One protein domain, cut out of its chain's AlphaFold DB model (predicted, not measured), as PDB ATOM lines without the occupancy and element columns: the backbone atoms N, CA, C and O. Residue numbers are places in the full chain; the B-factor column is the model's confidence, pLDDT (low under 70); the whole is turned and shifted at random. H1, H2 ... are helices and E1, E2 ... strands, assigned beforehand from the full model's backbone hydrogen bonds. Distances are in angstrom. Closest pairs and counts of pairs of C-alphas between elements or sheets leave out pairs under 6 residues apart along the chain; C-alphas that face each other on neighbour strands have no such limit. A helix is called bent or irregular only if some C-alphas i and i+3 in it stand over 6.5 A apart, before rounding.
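What this domain is: This is residues 15 to 149 of the 295 residues of the protein "KR domain-containing protein" of Colletotrichum sublineola (UniProt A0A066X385). A small parallel sheet of three strands is sandwiched between two long helices, H2 over one face and H5 over the other, in three layers. H3 and H4 sit beyond the end toward which the strands run, H6 and H7 lie out past the E3 edge, and residues 110 to 116 stick out beyond the opposite end from H4. The printed part has 135 residues, with seven named helices and three strands in the order E1 H1 H2 E2 H3 H4 H5 E3 H6 H7; the sheet order is E1 E2 E3, and the class is mostly helix. The whole is compact, with a radius of gyration of the C-alphas of 15.8 A and spans of 47 by 32 by 28 A.

Where its parts are: Find C-alpha 15 at (7.292, 56.292, 137.714), where E1, residues 15 to 18, begins. E2 is residues 53 to 57, 12.5 A long, and E3 is residues 121 to 123. Look next at C-alpha 29 at (16.008, 42.803, 127.900): from there H2 runs to residue 47, 26.7 A away. H5, residues 90 to 103, is 19.8 A long, and H4, residues 73 to 82, is 14.3 A. The short helices are H1, residues 20 to 23, H3, residues 65 to 68, H6, residues 133 to 136, and H7, residues 143 to 148, ending at C-alpha 148 at (26.611, 46.700, 148.739). H7 is irregular: C-alphas 144 and 147 are 7.3 A apart.

How they stand to each other: Begin at E2, the inner strand. It is parallel to E1 at 31 degrees, with N 17 and O 55 at 2.9 A, and to E3 at 16 degrees, with N 56 and O 122 at 2.8 A, both within hydrogen-bond range. H2 is on the sheet at a height of 8.5 A, over E1 and E2, slantwise to the strands at 39 degrees to E1 on the local plane; its closest C-alphas to E1 are Ser 35 and Ser 17, 5.1 A. H5 is on the opposite face at a height of 9.9 A, over E2 and along the strands; its closest C-alphas to E2 are Ala 100 and Ala 53, 6.2 A. E1, H1 H2, E2 form a strand-helix-strand unit, two parallel neighbour strands with helices between, with a right-handed crossover; E2, H3 H4 H5, E3 form another. H1 only grazes the sheet and touches H2, at residues 31 to 36 of H2 alone, closest at the C-alphas of Gly 21 and Ala 32, 4.0 A. H3 touches H4, closest at the C-alphas of Val 66 and Gly 73, 5.9 A. H6 is close to H4 but not clearly touching, with the C-alphas of His 133 and Arg 82 at 5.5 A. H7 and E3 are apart. Every O i to N i+4 pair is within hydrogen-bond range in H2, H4 and H5; H7 has 0 of 2, and 2 of 3 O i to N i+3 pairs; H1, H3 and H6 are too short for an O i to N i+4 pair.

The domain as a whole: The C-alphas farthest apart are those of Gly 71 and Pro 111, 51.8 A. The printed part has no cut. The one long link, 17 residues, joins H5 to E3, and its residues 110 to 116 stand free. The mean pLDDT of the printed part is 77.9; look for values under 70 at residues 61 to 77 and 103 to 119.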
ATOM      1  N   MET A  15       7.305  57.481 138.565       92.75
ATOM      2  CA  MET A  15       7.292  56.292 137.714       92.75
ATOM      3  C   MET A  15       7.630  55.064 138.552       92.75
ATOM      4  O   MET A  15       8.580  55.077 139.335       92.75
ATOM      5  N   LEU A  16       6.851  53.999 138.382       92.25
ATOM      6  CA  LEU A  16       7.162  52.698 138.960       92.25
ATOM      7  C   LEU A  16       7.946  51.898 137.923       92.25
ATOM      8  O   LEU A  16       7.391  51.465 136.914       92.25
ATOM      9  N   SER A  17       9.232  51.745 138.200       92.75
ATOM     10  CA  SER A  17      10.202  51.014 137.398       92.75
ATOM     11  C   SER A  17      10.506  49.673 138.082       92.75
ATOM     12  O   SER A  17       9.862  49.285 139.062       92.75
ATOM     13  N   SER A  18      11.477  48.926 137.567       90.94
ATOM     14  CA  SER A  18      11.879  47.634 138.111       90.94
ATOM     15  C   SER A  18      13.373  47.579 138.374       90.94
ATOM     16  O   SER A  18      14.181  48.017 137.557       90.94
ATOM     17  N   LEU A  19      13.744  46.889 139.457       91.81
ATOM     18  CA  LEU A  19      15.128  46.535 139.766       91.81
ATOM     19  C   LEU A  19      15.831  45.837 138.584       91.81
ATOM     20  O   LEU A  19      17.047  45.948 138.435       91.81
ATOM     21  N   VAL A  20      15.079  45.167 137.703       89.88
ATOM     22  CA  VAL A  20      15.593  44.540 136.475       89.88
ATOM     23  C   VAL A  20      16.308  45.542 135.555       89.88
ATOM     24  O   VAL A  20      17.274  45.152 134.902       89.88
ATOM     25  N   GLY A  21      15.918  46.821 135.531       89.50
ATOM     26  CA  GLY A  21      16.647  47.870 134.803       89.50
ATOM     27  C   GLY A  21      18.070  48.092 135.325       89.50
ATOM     28  O   GLY A  21      18.981  48.411 134.563       89.50
ATOM     29  N   VAL A  22      18.285  47.833 136.617       90.81
ATOM     30  CA  VAL A  22      19.580  47.971 137.285       90.81
ATOM     31  C   VAL A  22      20.397  46.689 137.161       90.81
ATOM     32  O   VAL A  22      21.525  46.729 136.670       90.81
ATOM     33  N   MET A  23      19.865  45.544 137.591       88.12
ATOM     34  CA  MET A  23      20.627  44.285 137.654       88.12
ATOM     35  C   MET A  23      20.589  43.449 136.369       88.12
ATOM     36  O   MET A  23      21.427  42.567 136.187       88.12
ATOM     37  N   GLY A  24      19.645  43.723 135.469       84.19
ATOM     38  CA  GLY A  24      19.349  42.873 134.321       84.19
ATOM     39  C   GLY A  24      18.564  41.610 134.698       84.19
ATOM     40  O   GLY A  24      18.516  41.182 135.849       84.19
ATOM     41  N   GLY A  25      17.946  40.986 133.696       80.31
ATOM     42  CA  GLY A  25      17.188  39.747 133.853       80.31
ATOM     43  C   GLY A  25      17.269  38.898 132.590       80.31
ATOM     44  O   GLY A  25      17.131  39.409 131.474       80.31
ATOM     45  N   ALA A  26      17.514  37.596 132.745       76.81
ATOM     46  CA  ALA A  26      17.527  36.676 131.612       76.81
ATOM     47  C   ALA A  26      16.148  36.680 130.930       76.81
ATOM     48  O   ALA A  26      15.127  36.499 131.584       76.81
ATOM     49  N   GLY A  27      16.115  36.928 129.617       80.88
ATOM     50  CA  GLY A  27      14.863  37.022 128.857       80.88
ATOM     51  C   GLY A  27      14.066  38.320 129.056       80.88
ATOM     52  O   GLY A  27      13.005  38.455 128.461       80.88
ATOM     53  N   GLN A  28      14.573  39.288 129.830       81.69
ATOM     54  CA  GLN A  28      13.866  40.535 130.161       81.69
ATOM     55  C   GLN A  28      14.556  41.790 129.607       81.69
ATOM     56  O   GLN A  28      14.462  42.866 130.186       81.69
ATOM     57  N   ALA A  29      15.265  41.678 128.480       86.19
ATOM     58  CA  ALA A  29      16.008  42.803 127.900       86.19
ATOM     59  C   ALA A  29      15.103  43.982 127.494       86.19
ATOM     60  O   ALA A  29      15.479  45.136 127.670       86.19
ATOM     61  N   ASN A  30      13.902  43.697 126.981       84.44
ATOM     62  CA  ASN A  30      12.890  44.709 126.671       84.44
ATOM     63  C   ASN A  30      12.392  45.429 127.934       84.44
ATOM     64  O   ASN A  30      12.285  46.649 127.935       84.44
ATOM     65  N   TYR A  31      12.138  44.681 129.008       80.88
ATOM     66  CA  TYR A  31      11.681  45.222 130.283       80.88
ATOM     67  C   TYR A  31      12.778  46.048 130.971       80.88
ATOM     68  O   TYR A  31      12.528  47.168 131.398       80.88
ATOM     69  N   ALA A  32      14.020  45.554 130.965       89.00
ATOM     70  CA  ALA A  32      15.183  46.287 131.463       89.00
ATOM     71  C   ALA A  32      15.411  47.605 130.703       89.00
ATOM     72  O   ALA A  32      15.750  48.615 131.314       89.00
ATOM     73  N   ALA A  33      15.218  47.604 129.378       91.44
ATOM     74  CA  ALA A  33      15.351  48.805 128.558       91.44
ATOM     75  C   ALA A  33      14.275  49.855 128.877       91.44
ATOM     76  O   ALA A  33      14.594  51.042 128.915       91.44
ATOM     77  N   ASP A  34      13.032  49.432 129.134       91.81
ATOM     78  CA  ASP A  34      11.962  50.336 129.572       91.81
ATOM     79  C   ASP A  34      12.265  50.940 130.950       91.81
ATOM     80  O   ASP A  34      12.250  52.159 131.099       91.81
ATOM     81  N   SER A  35      12.654  50.119 131.930       92.94
ATOM     82  CA  SER A  35      13.065  50.598 133.258       92.94
ATOM     83  C   SER A  35      14.217  51.610 133.179       92.94
ATOM     84  O   SER A  35      14.123  52.712 133.715       92.94
ATOM     85  N   ALA A  36      15.261  51.307 132.400       93.25
ATOM     86  CA  ALA A  36      16.380  52.228 132.201       93.25
ATOM     87  C   ALA A  36      15.965  53.541 131.502       93.25
ATOM     88  O   ALA A  36      16.528  54.602 131.785       93.25
ATOM     89  N   LEU A  37      14.980  53.496 130.595       94.81
ATOM     90  CA  LEU A  37      14.416  54.694 129.973       94.81
ATOM     91  C   LEU A  37      13.670  55.553 131.000       94.81
ATOM     92  O   LEU A  37      13.828  56.775 130.983       94.81
ATOM     93  N   GLN A  38      12.878  54.941 131.882       93.75
ATOM     94  CA  GLN A  38      12.158  55.654 132.938       93.75
ATOM     95  C   GLN A  38      13.135  56.380 133.875       93.75
ATOM     96  O   GLN A  38      12.963  57.576 134.130       93.75
ATOM     97  N   ASP A  39      14.218  55.718 134.291       91.94
ATOM     98  CA  ASP A  39      15.287  56.328 135.097       91.94
ATOM     99  C   ASP A  39      15.943  57.517 134.396       91.94
ATOM    100  O   ASP A  39      16.087  58.603 134.971       91.94
ATOM    101  N   ALA A  40      16.301  57.342 133.122       92.06
ATOM    102  CA  ALA A  40      16.878  58.408 132.313       92.06
ATOM    103  C   ALA A  40      15.899  59.582 132.134       92.06
ATOM    104  O   ALA A  40      16.307  60.746 132.178       92.06
ATOM    105  N   LEU A  41      14.601  59.303 131.980       90.56
ATOM    106  CA  LEU A  41      13.560  60.319 131.859       90.56
ATOM    107  C   LEU A  41      13.391  61.113 133.158       90.56
ATOM    108  O   LEU A  41      13.265  62.340 133.102       90.56
ATOM    109  N   ALA A  42      13.426  60.457 134.321       88.12
ATOM    110  CA  ALA A  42      13.366  61.146 135.607       88.12
ATOM    111  C   ALA A  42      14.557  62.093 135.785       88.12
ATOM    112  O   ALA A  42      14.378  63.268 136.115       88.12
ATOM    113  N   GLN A  43      15.763  61.618 135.479       86.56
ATOM    114  CA  GLN A  43      16.970  62.443 135.517       86.56
ATOM    115  C   GLN A  43      16.883  63.621 134.535       86.56
ATOM    116  O   GLN A  43      17.188  64.756 134.906       86.56
ATOM    117  N   HIS A  44      16.408  63.381 133.310       86.56
ATOM    118  CA  HIS A  44      16.238  64.417 132.292       86.56
ATOM    119  C   HIS A  44      15.239  65.497 132.724       86.56
ATOM    120  O   HIS A  44      15.553  66.686 132.668       86.56
ATOM    121  N   ARG A  45      14.055  65.107 133.218       86.56
ATOM    122  CA  ARG A  45      13.039  66.048 133.722       86.56
ATOM    123  C   ARG A  45      13.600  66.931 134.832       86.56
ATOM    124  O   ARG A  45      13.410  68.144 134.813       86.56
ATOM    125  N   ARG A  46      14.360  66.347 135.755       81.81
ATOM    126  CA  ARG A  46      14.962  67.085 136.871       81.81
ATOM    127  C   ARG A  46      16.097  68.000 136.451       81.81
ATOM    128  O   ARG A  46      16.240  69.075 137.026       81.81
ATOM    129  N   ALA A  47      16.875  67.621 135.438       80.94
ATOM    130  CA  ALA A  47      17.869  68.509 134.838       80.94
ATOM    131  C   ALA A  47      17.221  69.766 134.225       80.94
ATOM    132  O   ALA A  47      17.850  70.820 134.181       80.94
ATOM    133  N   LEU A  48      15.949  69.675 133.818       83.88
ATOM    134  CA  LEU A  48      15.123  70.805 133.375       83.88
ATOM    135  C   LEU A  48      14.399  71.530 134.527       83.88
ATOM    136  O   LEU A  48      13.548  72.377 134.266       83.88
ATOM    137  N   GLY A  49      14.697  71.201 135.788       78.62
ATOM    138  CA  GLY A  49      14.049  71.787 136.965       78.62
ATOM    139  C   GLY A  49      12.625  71.285 137.226       78.62
ATOM    140  O   GLY A  49      11.929  71.868 138.048       78.62
ATOM    141  N   LYS A  50      12.184  70.220 136.544       82.44
ATOM    142  CA  LYS A  50      10.841  69.644 136.706       82.44
ATOM    143  C   LYS A  50      10.844  68.507 137.724       82.44
ATOM    144  O   LYS A  50      11.817  67.759 137.842       82.44
ATOM    145  N   HIS A  51       9.716  68.320 138.404       84.00
ATOM    146  CA  HIS A  51       9.529  67.196 139.315       84.00
ATOM    147  C   HIS A  51       9.513  65.867 138.546       84.00
ATOM    148  O   HIS A  51       8.806  65.715 137.540       84.00
ATOM    149  N   ALA A  52      10.327  64.920 139.023       86.88
ATOM    150  CA  ALA A  52      10.282  63.516 138.644       86.88
ATOM    151  C   ALA A  52      10.994  62.624 139.672       86.88
ATOM    152  O   ALA A  52      11.999  63.031 140.273       86.88
ATOM    153  N   ALA A  53      10.492  61.403 139.827       89.56
ATOM    154  CA  ALA A  53      11.137  60.310 140.533       89.56
ATOM    155  C   ALA A  53      10.799  58.962 139.874       89.56
ATOM    156  O   ALA A  53       9.708  58.797 139.328       89.56
ATOM    157  N   THR A  54      11.718  58.007 139.945       92.00
ATOM    158  CA  THR A  54      11.512  56.594 139.625       92.00
ATOM    159  C   THR A  54      11.766  55.755 140.863       92.00
ATOM    160  O   THR A  54      12.636  56.065 141.681       92.00
ATOM    161  N   ILE A  55      10.972  54.704 141.020       92.69
ATOM    162  CA  ILE A  55      11.155  53.699 142.060       92.69
ATOM    163  C   ILE A  55      11.390  52.376 141.342       92.69
ATOM    164  O   ILE A  55      10.451  51.812 140.783       92.69
ATOM    165  N   ASP A  56      12.628  51.891 141.347       93.25
ATOM    166  CA  ASP A  56      12.977  50.578 140.812       93.25
ATOM    167  C   ASP A  56      12.562  49.521 141.825       93.25
ATOM    168  O   ASP A  56      13.271  49.232 142.798       93.25
ATOM    169  N   LEU A  57      11.366  48.976 141.618       91.06
ATOM    170  CA  LEU A  57      10.774  48.005 142.520       91.06
ATOM    171  C   LEU A  57      11.453  46.644 142.379       91.06
ATOM    172  O   LEU A  57      11.621  46.105 141.278       91.06
ATOM    173  N   GLY A  58      11.827  46.082 143.525       86.62
ATOM    174  CA  GLY A  58      12.151  44.668 143.646       86.62
ATOM    175  C   GLY A  58      10.898  43.790 143.656       86.62
ATOM    176  O   GLY A  58       9.829  44.157 143.174       86.62
ATOM    177  N   MET A  59      11.023  42.602 144.240       82.75
ATOM    178  CA  MET A  59       9.899  41.681 144.380       82.75
ATOM    179  C   MET A  59       8.906  42.213 145.419       82.75
ATOM    180  O   MET A  59       9.252  42.280 146.591       82.75
ATOM    181  N   VAL A  60       7.673  42.537 145.025       78.75
ATOM    182  CA  VAL A  60       6.613  42.937 145.967       78.75
ATOM    183  C   VAL A  60       5.833  41.702 146.427       78.75
ATOM    184  O   VAL A  60       5.371  40.895 145.624       78.75
ATOM    185  N   LYS A  61       5.715  41.532 147.742       67.81
ATOM    186  CA  LYS A  61       4.992  40.453 148.408       67.81
ATOM    187  C   LYS A  61       3.488  40.712 148.308       67.81
ATOM    188  O   LYS A  61       3.042  41.840 148.481       67.81
ATOM    189  N   SER A  62       2.712  39.652 148.085       56.09
ATOM    190  CA  SER A  62       1.239  39.666 148.128       56.09
ATOM    191  C   SER A  62       0.514  40.484 147.042       56.09
ATOM    192  O   SER A  62      -0.713  40.486 147.047       56.09
ATOM    193  N   LEU A  63       1.222  41.096 146.084       52.28
ATOM    194  CA  LEU A  63       0.642  41.799 144.931       52.28
ATOM    195  C   LEU A  63       1.443  41.561 143.635       52.28
ATOM    196  O   LEU A  63       2.636  41.263 143.671       52.28
ATOM    197  N   GLY A  64       0.784  41.715 142.481       51.66
ATOM    198  CA  GLY A  64       1.394  41.612 141.148       51.66
ATOM    199  C   GLY A  64       1.676  40.178 140.682       51.66
ATOM    200  O   GLY A  64       1.158  39.212 141.239       51.66
ATOM    201  N   TYR A  65       2.533  40.035 139.665       52.12
ATOM    202  CA  TYR A  65       2.835  38.762 138.987       52.12
ATOM    203  C   TYR A  65       3.202  37.603 139.938       52.12
ATOM    204  O   TYR A  65       2.817  36.456 139.715       52.12
ATOM    205  N   VAL A  66       3.913  37.897 141.033       51.41
ATOM    206  CA  VAL A  66       4.331  36.898 142.036       51.41
ATOM    207  C   VAL A  66       3.146  36.396 142.871       51.41
ATOM    208  O   VAL A  66       3.116  35.226 143.254       51.41
ATOM    209  N   ALA A  67       2.153  37.252 143.125       49.12
ATOM    210  CA  ALA A  67       0.937  36.895 143.849       49.12
ATOM    211  C   ALA A  67      -0.128  36.260 142.943       49.12
ATOM    212  O   ALA A  67      -0.846  35.378 143.402       49.12
ATOM    213  N   GLU A  68      -0.207  36.642 141.665       48.59
ATOM    214  CA  GLU A  68      -1.146  36.063 140.686       48.59
ATOM    215  C   GLU A  68      -0.823  34.594 140.347       48.59
ATOM    216  O   GLU A  68      -1.725  33.815 140.046       48.59
ATOM    217  N   ASN A  69       0.434  34.168 140.519       51.28
ATOM    218  CA  ASN A  69       0.880  32.776 140.378       51.28
ATOM    219  C   ASN A  69       0.838  31.981 141.706       51.28
ATOM    220  O   ASN A  69       1.674  31.109 141.942       51.28
ATOM    221  N   SER A  70      -0.123  32.239 142.600       42.59
ATOM    222  CA  SER A  70      -0.123  31.758 144.003       42.59
ATOM    223  C   SER A  70      -0.138  30.230 144.209       42.59
ATOM    224  O   SER A  70       0.167  29.777 145.310       42.59
ATOM    225  N   GLY A  71      -0.391  29.419 143.173       48.34
ATOM    226  CA  GLY A  71      -0.153  27.964 143.207       48.34
ATOM    227  C   GLY A  71       1.335  27.566 143.144       48.34
ATOM    228  O   GLY A  71       1.716  26.527 143.673       48.34
ATOM    229  N   ALA A  72       2.179  28.426 142.562       47.19
ATOM    230  CA  ALA A  72       3.636  28.301 142.412       47.19
ATOM    231  C   ALA A  72       4.420  29.422 143.140       47.19
ATOM    232  O   ALA A  72       5.651  29.483 143.083       47.19
ATOM    233  N   GLY A  73       3.717  30.318 143.844       43.47
ATOM    234  CA  GLY A  73       4.266  31.554 144.419       43.47
ATOM    235  C   GLY A  73       5.359  31.351 145.474       43.47
ATOM    236  O   GLY A  73       6.206  32.228 145.652       43.47
ATOM    237  N   HIS A  74       5.407  30.183 146.126       52.72
ATOM    238  CA  HIS A  74       6.482  29.844 147.064       52.72
ATOM    239  C   HIS A  74       7.821  29.629 146.334       52.72
ATOM    240  O   HIS A  74       8.821  30.233 146.715       52.72
ATOM    241  N   GLY A  75       7.824  28.881 145.223       58.09
ATOM    242  CA  GLY A  75       9.040  28.604 144.449       58.09
ATOM    243  C   GLY A  75       9.590  29.835 143.722       58.09
ATOM    244  O   GLY A  75      10.802  30.031 143.658       58.09
ATOM    245  N   VAL A  76       8.715  30.720 143.225       62.22
ATOM    246  CA  VAL A  76       9.137  31.982 142.585       62.22
ATOM    247  C   VAL A  76       9.794  32.917 143.601       62.22
ATOM    248  O   VAL A  76      10.870  33.452 143.336       62.22
ATOM    249  N   THR A  77       9.189  33.070 144.779       65.25
ATOM    250  CA  THR A  77       9.718  33.928 145.849       65.25
ATOM    251  C   THR A  77      11.078  33.427 146.341       65.25
ATOM    252  O   THR A  77      12.018  34.211 146.473       65.25
ATOM    253  N   GLU A  78      11.215  32.118 146.555       70.06
ATOM    254  CA  GLU A  78      12.468  31.497 146.990       70.06
ATOM    255  C   GLU A  78      13.560  31.571 145.911       70.06
ATOM    256  O   GLU A  78      14.711  31.909 146.205       70.06
ATOM    257  N   ARG A  79      13.201  31.361 144.634       71.81
ATOM    258  CA  ARG A  79      14.117  31.542 143.498       71.81
ATOM    259  C   ARG A  79      14.651  32.971 143.440       71.81
ATOM    260  O   ARG A  79      15.860  33.152 143.292       71.81
ATOM    261  N   LEU A  80      13.769  33.965 143.547       77.25
ATOM    262  CA  LEU A  80      14.144  35.379 143.517       77.25
ATOM    263  C   LEU A  80      15.027  35.744 144.719       77.25
ATOM    264  O   LEU A  80      16.055  36.399 144.544       77.25
ATOM    265  N   ALA A  81      14.706  35.240 145.912       80.31
ATOM    266  CA  ALA A  81      15.534  35.427 147.102       80.31
ATOM    267  C   ALA A  81      16.950  34.851 146.929       80.31
ATOM    268  O   ALA A  81      17.937  35.524 147.240       80.31
ATOM    269  N   ARG A  82      17.072  33.645 146.357       79.69
ATOM    270  CA  ARG A  82      18.365  32.989 146.096       79.69
ATOM    271  C   ARG A  82      19.237  33.753 145.103       79.69
ATOM    272  O   ARG A  82      20.458  33.747 145.231       79.69
ATOM    273  N   ILE A  83      18.635  34.433 144.128       82.12
ATOM    274  CA  ILE A  83      19.381  35.282 143.190       82.12
ATOM    275  C   ILE A  83      19.567  36.716 143.708       82.12
ATOM    276  O   ILE A  83      20.037  37.560 142.954       82.12
ATOM    277  N   GLY A  84      19.255  36.994 144.976       85.94
ATOM    278  CA  GLY A  84      19.588  38.254 145.641       85.94
ATOM    279  C   GLY A  84      18.492  39.321 145.637       85.94
ATOM    280  O   GLY A  84      18.794  40.469 145.955       85.94
ATOM    281  N   TYR A  85      17.240  38.972 145.322       87.44
ATOM    282  CA  TYR A  85      16.108  39.869 145.576       87.44
ATOM    283  C   TYR A  85      15.718  39.837 147.054       87.44
ATOM    284  O   TYR A  85      15.692  38.788 147.695       87.44
ATOM    285  N   GLN A  86      15.345  40.993 147.578       88.94
ATOM    286  CA  GLN A  86      14.646  41.127 148.844       88.94
ATOM    287  C   GLN A  86      13.172  41.425 148.569       88.94
ATOM    288  O   GLN A  86      12.848  42.266 147.728       88.94
ATOM    289  N   ALA A  87      12.291  40.717 149.275       85.75
ATOM    290  CA  ALA A  87      10.857  40.961 149.220       85.75
ATOM    291  C   ALA A  87      10.525  42.319 149.852       85.75
ATOM    292  O   ALA A  87      10.997  42.612 150.949       85.75
ATOM    293  N   LEU A  88       9.683  43.090 149.179       85.38
ATOM    294  CA  LEU A  88       9.081  44.323 149.665       85.38
ATOM    295  C   LEU A  88       7.640  44.044 150.065       85.38
ATOM    296  O   LEU A  88       6.916  43.356 149.354       85.38
ATOM    297  N   HIS A  89       7.199  44.591 151.178       86.94
ATOM    298  CA  HIS A  89       5.799  44.606 151.558       86.94
ATOM    299  C   HIS A  89       5.059  45.738 150.836       86.94
ATOM    300  O   HIS A  89       5.636  46.777 150.526       86.94
ATOM    301  N   GLU A  90       3.760  45.558 150.592       85.31
ATOM    302  CA  GLU A  90       2.899  46.599 150.007       85.31
ATOM    303  C   GLU A  90       2.995  47.924 150.778       85.31
ATOM    304  O   GLU A  90       3.138  48.987 150.179       85.31
ATOM    305  N   GLU A  91       3.007  47.854 152.111       88.81
ATOM    306  CA  GLU A  91       3.166  49.021 152.978       88.81
ATOM    307  C   GLU A  91       4.469  49.778 152.688       88.81
ATOM    308  O   GLU A  91       4.464  51.007 152.660       88.81
ATOM    309  N   GLU A  92       5.572  49.075 152.413       90.19
ATOM    310  CA  GLU A  92       6.856  49.699 152.071       90.19
ATOM    311  C   GLU A  92       6.774  50.414 150.721       90.19
ATOM    312  O   GLU A  92       7.254  51.539 150.592       90.19
ATOM    313  N   VAL A  93       6.113  49.808 149.730       90.50
ATOM    314  CA  VAL A  93       5.896  50.429 148.413       90.50
ATOM    315  C   VAL A  93       5.064  51.703 148.541       90.50
ATOM    316  O   VAL A  93       5.426  52.733 147.971       90.50
ATOM    317  N   MET A  94       3.989  51.672 149.330       92.81
ATOM    318  CA  MET A  94       3.150  52.850 149.555       92.81
ATOM    319  C   MET A  94       3.917  53.974 150.259       92.81
ATOM    320  O   MET A  94       3.833  55.125 149.828       92.81
ATOM    321  N   HIS A  95       4.738  53.651 151.265       91.25
ATOM    322  CA  HIS A  95       5.613  54.632 151.914       91.25
ATOM    323  C   HIS A  95       6.659  55.207 150.948       91.25
ATOM    324  O   HIS A  95       6.969  56.395 151.011       91.25
ATOM    325  N   LEU A  96       7.208  54.395 150.040       90.25
ATOM    326  CA  LEU A  96       8.153  54.865 149.025       90.25
ATOM    327  C   LEU A  96       7.497  55.844 148.049       90.25
ATOM    328  O   LEU A  96       8.106  56.858 147.714       90.25
ATOM    329  N   ILE A  97       6.258  55.577 147.628       90.69
ATOM    330  CA  ILE A  97       5.488  56.485 146.770       90.69
ATOM    331  C   ILE A  97       5.204  57.799 147.501       90.69
ATOM    332  O   ILE A  97       5.472  58.865 146.948       90.69
ATOM    333  N   GLU A  98       4.731  57.742 148.749       91.00
ATOM    334  CA  GLU A  98       4.508  58.934 149.580       91.00
ATOM    335  C   GLU A  98       5.793  59.763 149.701       91.00
ATOM    336  O   GLU A  98       5.798  60.964 149.438       91.00
ATOM    337  N   LYS A  99       6.927  59.114 149.991       87.06
ATOM    338  CA  LYS A  99       8.222  59.798 150.077       87.06
ATOM    339  C   LYS A  99       8.686  60.350 148.734       87.06
ATOM    340  O   LYS A  99       9.278  61.425 148.713       87.06
ATOM    341  N   ALA A 100       8.423  59.674 147.620       86.06
ATOM    342  CA  ALA A 100       8.748  60.186 146.292       86.06
ATOM    343  C   ALA A 100       7.943  61.454 145.951       86.06
ATOM    344  O   ALA A 100       8.485  62.362 145.318       86.06
ATOM    345  N   ILE A 101       6.692  61.540 146.416       86.56
ATOM    346  CA  ILE A 101       5.846  62.736 146.306       86.56
ATOM    347  C   ILE A 101       6.382  63.850 147.223       86.56
ATOM    348  O   ILE A 101       6.645  64.955 146.751       86.56
ATOM    349  N   ASP A 102       6.640  63.551 148.500       79.81
ATOM    350  CA  ASP A 102       7.111  64.521 149.505       79.81
ATOM    351  C   ASP A 102       8.504  65.098 149.208       79.81
ATOM    352  O   ASP A 102       8.806  66.244 149.550       79.81
ATOM    353  N   LEU A 103       9.399  64.286 148.636       65.81
ATOM    354  CA  LEU A 103      10.795  64.653 148.386       65.81
ATOM    355  C   LEU A 103      10.991  65.358 147.044       65.81
ATOM    356  O   LEU A 103      12.060  65.937 146.838       65.81
ATOM    357  N   ALA A 104       9.985  65.369 146.161       58.62
ATOM    358  CA  ALA A 104      10.020  66.076 144.881       58.62
ATOM    359  C   ALA A 104      10.508  67.547 144.968       58.62
ATOM    360  O   ALA A 104      11.214  67.965 144.043       58.62
ATOM    361  N   PRO A 105      10.252  68.317 146.050       52.00
ATOM    362  CA  PRO A 105      10.778  69.676 146.234       52.00
ATOM    363  C   PRO A 105      12.260  69.744 146.663       52.00
ATOM    364  O   PRO A 105      13.020  70.577 146.161       52.00
ATOM    365  N   TRP A 106      12.706  68.860 147.566       48.38
ATOM    366  CA  TRP A 106      14.056  68.863 148.184       48.38
ATOM    367  C   TRP A 106      15.152  68.276 147.300       48.38
ATOM    368  O   TRP A 106      16.348  68.446 147.526       48.38
ATOM    369  N   LEU A 107      14.707  67.580 146.274       52.03
ATOM    370  CA  LEU A 107      15.496  66.941 145.249       52.03
ATOM    371  C   LEU A 107      15.902  67.917 144.119       52.03
ATOM    372  O   LEU A 107      16.550  67.507 143.149       52.03
ATOM    373  N   SER A 108      15.574  69.206 144.265       49.66
ATOM    374  CA  SER A 108      16.160  70.294 143.478       49.66
ATOM    375  C   SER A 108      17.692  70.220 143.532       49.66
ATOM    376  O   SER A 108      18.249  69.942 144.598       49.66
ATOM    377  N   PRO A 109      18.403  70.454 142.413       49.56
ATOM    378  CA  PRO A 109      19.855  70.378 142.379       49.56
ATOM    379  C   PRO A 109      20.445  71.469 143.276       49.56
ATOM    380  O   PRO A 109      20.666  72.601 142.856       49.56
ATOM    381  N   SER A 110      20.707  71.138 144.540       46.91
ATOM    382  CA  SER A 110      21.521  71.992 145.388       46.91
ATOM    383  C   SER A 110      22.927  72.024 144.778       46.91
ATOM    384  O   SER A 110      23.499  70.955 144.517       46.91
ATOM    385  N   PRO A 111      23.511  73.211 144.536       51.88
ATOM    386  CA  PRO A 111      24.792  73.340 143.842       51.88
ATOM    387  C   PRO A 111      25.941  72.596 144.544       51.88
ATOM    388  O   PRO A 111      26.931  72.274 143.894       51.88
ATOM    389  N   ASN A 112      25.783  72.252 145.830       48.12
ATOM    390  CA  ASN A 112      26.756  71.494 146.625       48.12
ATOM    391  C   ASN A 112      26.481  69.979 146.753       48.12
ATOM    392  O   ASN A 112      27.384  69.249 147.147       48.12
ATOM    393  N   LEU A 113      25.279  69.484 146.426       46.41
ATOM    394  CA  LEU A 113      24.907  68.054 146.534       46.41
ATOM    395  C   LEU A 113      24.755  67.352 145.174       46.41
ATOM    396  O   LEU A 113      24.589  66.135 145.115       46.41
ATOM    397  N   SER A 114      24.895  68.107 144.083       43.66
ATOM    398  CA  SER A 114      24.822  67.667 142.682       43.66
ATOM    399  C   SER A 114      25.805  66.557 142.281       43.66
ATOM    400  O   SER A 114      25.715  66.038 141.172       43.66
ATOM    401  N   ARG A 115      26.743  66.175 143.158       41.97
ATOM    402  CA  ARG A 115      27.740  65.126 142.898       41.97
ATOM    403  C   ARG A 115      27.450  63.785 143.576       41.97
ATOM    404  O   ARG A 115      28.145  62.829 143.253       41.97
ATOM    405  N   ILE A 116      26.493  63.704 144.510       43.56
ATOM    406  CA  ILE A 116      26.325  62.511 145.368       43.56
ATOM    407  C   ILE A 116      24.952  61.836 145.224       43.56
ATOM    408  O   ILE A 116      24.891  60.616 145.346       43.56
ATOM    409  N   SER A 117      23.873  62.554 144.892       45.34
ATOM    410  CA  SER A 117      22.569  61.909 144.659       45.34
ATOM    411  C   SER A 117      22.238  61.849 143.169       45.34
ATOM    412  O   SER A 117      22.023  62.910 142.576       45.34
ATOM    413  N   PRO A 118      22.126  60.652 142.558       51.06
ATOM    414  CA  PRO A 118      21.472  60.506 141.266       51.06
ATOM    415  C   PRO A 118      20.039  60.993 141.459       51.06
ATOM    416  O   PRO A 118      19.256  60.417 142.214       51.06
ATOM    417  N   GLY A 119      19.737  62.155 140.891       64.56
ATOM    418  CA  GLY A 119      18.493  62.848 141.154       64.56
ATOM    419  C   GLY A 119      17.302  62.000 140.725       64.56
ATOM    420  O   GLY A 119      17.042  61.874 139.536       64.56
ATOM    421  N   GLY A 120      16.552  61.496 141.702       72.06
ATOM    422  CA  GLY A 120      15.200  60.986 141.503       72.06
ATOM    423  C   GLY A 120      15.062  59.489 141.287       72.06
ATOM    424  O   GLY A 120      13.929  59.070 141.158       72.06
ATOM    425  N   VAL A 121      16.132  58.695 141.289       87.75
ATOM    426  CA  VAL A 121      16.021  57.230 141.161       87.75
ATOM    427  C   VAL A 121      16.165  56.583 142.535       87.75
ATOM    428  O   VAL A 121      17.153  56.826 143.232       87.75
ATOM    429  N   VAL A 122      15.190  55.769 142.931       90.31
ATOM    430  CA  VAL A 122      15.210  54.992 144.176       90.31
ATOM    431  C   VAL A 122      15.259  53.511 143.833       90.31
ATOM    432  O   VAL A 122      14.286  52.960 143.332       90.31
ATOM    433  N   VAL A 123      16.381  52.860 144.145       91.31
ATOM    434  CA  VAL A 123      16.567  51.424 143.902       91.31
ATOM    435  C   VAL A 123      16.191  50.623 145.140       91.31
ATOM    436  O   VAL A 123      16.695  50.891 146.230       91.31
ATOM    437  N   THR A 124      15.320  49.627 144.978       92.25
ATOM    438  CA  THR A 124      14.788  48.829 146.091       92.25
ATOM    439  C   THR A 124      14.942  47.332 145.843       92.25
ATOM    440  O   THR A 124      15.202  46.895 144.726       92.25
ATOM    441  N   GLY A 125      14.792  46.527 146.898       90.31
ATOM    442  CA  GLY A 125      14.746  45.069 146.781       90.31
ATOM    443  C   GLY A 125      16.074  44.385 146.448       90.31
ATOM    444  O   GLY A 125      16.060  43.221 146.054       90.31
ATOM    445  N   ILE A 126      17.214  45.059 146.621       91.75
ATOM    446  CA  ILE A 126      18.529  44.405 146.618       91.75
ATOM    447  C   ILE A 126      18.767  43.784 147.995       91.75
ATOM    448  O   ILE A 126      18.802  44.493 148.999       91.75
ATOM    449  N   ASN A 127      18.980  42.469 148.047       90.62
ATOM    450  CA  ASN A 127      19.307  41.782 149.290       90.62
ATOM    451  C   ASN A 127      20.752  42.090 149.727       90.62
ATOM    452  O   ASN A 127      21.709  41.479 149.244       90.62
ATOM    453  N   ALA A 128      20.900  43.015 150.675       89.06
ATOM    454  CA  ALA A 128      22.189  43.390 151.255       89.06
ATOM    455  C   ALA A 128      22.628  42.503 152.443       89.06
ATOM    456  O   ALA A 128      23.718  42.686 152.989       89.06
ATOM    457  N   PHE A 129      21.797  41.547 152.871       87.31
ATOM    458  CA  PHE A 129      22.091  40.686 154.016       87.31
ATOM    459  C   PHE A 129      23.072  39.567 153.656       87.31
ATOM    460  O   PHE A 129      23.356  39.300 152.486       87.31
ATOM    461  N   LYS A 130      23.597  38.878 154.673       87.00
ATOM    462  CA  LYS A 130      24.401  37.666 154.485       87.00
ATOM    463  C   LYS A 130      23.581  36.593 153.754       87.00
ATOM    464  O   LYS A 130      22.444  36.326 154.126       87.00
ATOM    465  N   GLY A 131      24.177  35.948 152.753       85.38
ATOM    466  CA  GLY A 131      23.533  34.873 151.998       85.38
ATOM    467  C   GLY A 131      24.399  34.333 150.859       85.38
ATOM    468  O   GLY A 131      25.399  34.946 150.483       85.38
ATOM    469  N   ALA A 132      24.014  33.171 150.323       84.00
ATOM    470  CA  ALA A 132      24.719  32.504 149.222       84.00
ATOM    471  C   ALA A 132      24.613  33.269 147.889       84.00
ATOM    472  O   ALA A 132      25.450  33.104 146.998       84.00
ATOM    473  N   HIS A 133      23.639  34.178 147.764       85.69
ATOM    474  CA  HIS A 133      23.465  35.027 146.584       85.69
ATOM    475  C   HIS A 133      24.714  35.859 146.272       85.69
ATOM    476  O   HIS A 133      25.014  36.061 145.101       85.69
ATOM    477  N   TRP A 134      25.503  36.250 147.283       86.88
ATOM    478  CA  TRP A 134      26.781  36.958 147.100       86.88
ATOM    479  C   TRP A 134      27.842  36.177 146.325       86.88
ATOM    480  O   TRP A 134      28.816  36.781 145.877       86.88
ATOM    481  N   THR A 135      27.698  34.860 146.190       83.25
ATOM    482  CA  THR A 135      28.596  33.995 145.409       83.25
ATOM    483  C   THR A 135      27.906  33.372 144.202       83.25
ATOM    484  O   THR A 135      28.553  33.139 143.185       83.25
ATOM    485  N   GLU A 136      26.602  33.114 144.289       80.38
ATOM    486  CA  GLU A 136      25.850  32.380 143.266       80.38
ATOM    487  C   GLU A 136      25.191  33.288 142.220       80.38
ATOM    488  O   GLU A 136      25.078  32.913 141.049       80.38
ATOM    489  N   ALA A 137      24.762  34.495 142.602       83.31
ATOM    490  CA  ALA A 137      24.110  35.413 141.679       83.31
ATOM    491  C   ALA A 137      25.154  36.081 140.774       83.31
ATOM    492  O   ALA A 137      26.100  36.707 141.246       83.31
ATOM    493  N   ARG A 138      24.988  35.970 139.451       84.38
ATOM    494  CA  ARG A 138      25.958  36.521 138.487       84.38
ATOM    495  C   ARG A 138      26.010  38.048 138.488       84.38
ATOM    496  O   ARG A 138      27.099  38.606 138.446       84.38
ATOM    497  N   TRP A 139      24.853  38.706 138.546       85.81
ATOM    498  CA  TRP A 139      24.752  40.167 138.457       85.81
ATOM    499  C   TRP A 139      25.448  40.865 139.634       85.81
ATOM    500  O   TRP A 139      26.096  41.889 139.453       85.81
ATOM    501  N   ILE A 140      25.399  40.275 140.833       87.12
ATOM    502  CA  ILE A 140      25.982  40.873 142.040       87.12
ATOM    503  C   ILE A 140      27.518  40.812 142.058       87.12
ATOM    504  O   ILE A 140      28.155  41.519 142.835       87.12
ATOM    505  N   GLN A 141      28.122  39.994 141.183       85.44
ATOM    506  CA  GLN A 141      29.576  39.953 140.984       85.44
ATOM    507  C   GLN A 141      30.098  41.166 140.211       85.44
ATOM    508  O   GLN A 141      31.311  41.370 140.126       85.44
ATOM    509  N   GLU A 142      29.216  41.964 139.608       89.25
ATOM    510  CA  GLU A 142      29.643  43.141 138.869       89.25
ATOM    511  C   GLU A 142      30.246  44.198 139.814       89.25
ATOM    512  O   GLU A 142      29.680  44.480 140.876       89.25
ATOM    513  N   PRO A 143      31.354  44.866 139.427       88.88
ATOM    514  CA  PRO A 143      32.055  45.814 140.298       88.88
ATOM    515  C   PRO A 143      31.182  46.948 140.847       88.88
ATOM    516  O   PRO A 143      31.436  47.444 141.943       88.88
ATOM    517  N   ARG A 144      30.133  47.343 140.114       88.50
ATOM    518  CA  ARG A 144      29.195  48.395 140.532       88.50
ATOM    519  C   ARG A 144      28.416  48.057 141.809       88.50
ATOM    520  O   ARG A 144      27.989  48.976 142.497       88.50
ATOM    521  N   PHE A 145      28.288  46.776 142.165       89.75
ATOM    522  CA  PHE A 145      27.611  46.337 143.393       89.75
ATOM    523  C   PHE A 145      28.573  46.023 144.543       89.75
ATOM    524  O   PHE A 145      28.128  45.688 145.639       89.75
ATOM    525  N   ALA A 146      29.889  46.176 144.349       86.12
ATOM    526  CA  ALA A 146      30.881  45.852 145.375       86.12
ATOM    527  C   ALA A 146      30.670  46.628 146.690       86.12
ATOM    528  O   ALA A 146      30.975  46.108 147.761       86.12
ATOM    529  N   GLY A 147      30.116  47.845 146.616       86.75
ATOM    530  CA  GLY A 147      29.791  48.667 147.785       86.75
ATOM    531  C   GLY A 147      28.600  48.167 148.611       86.75
ATOM    532  O   GLY A 147      28.480  48.546 149.770       86.75
ATOM    533  N   LEU A 148      27.749  47.307 148.043       87.00
ATOM    534  CA  LEU A 148      26.611  46.700 148.739       87.00
ATOM    535  C   LEU A 148      26.982  45.382 149.425       87.00
ATOM    536  O   LEU A 148      26.187  44.864 150.207       87.00
ATOM    537  N   LYS A 149      28.165  44.825 149.117       83.12
ATOM    538  CA  LYS A 149      28.595  43.520 149.618       83.12
ATOM    539  C   LYS A 149      28.575  43.498 151.133       83.12
ATOM    540  O   LYS A 149      29.268  44.291 151.767       83.12
TER     541      LYS A 149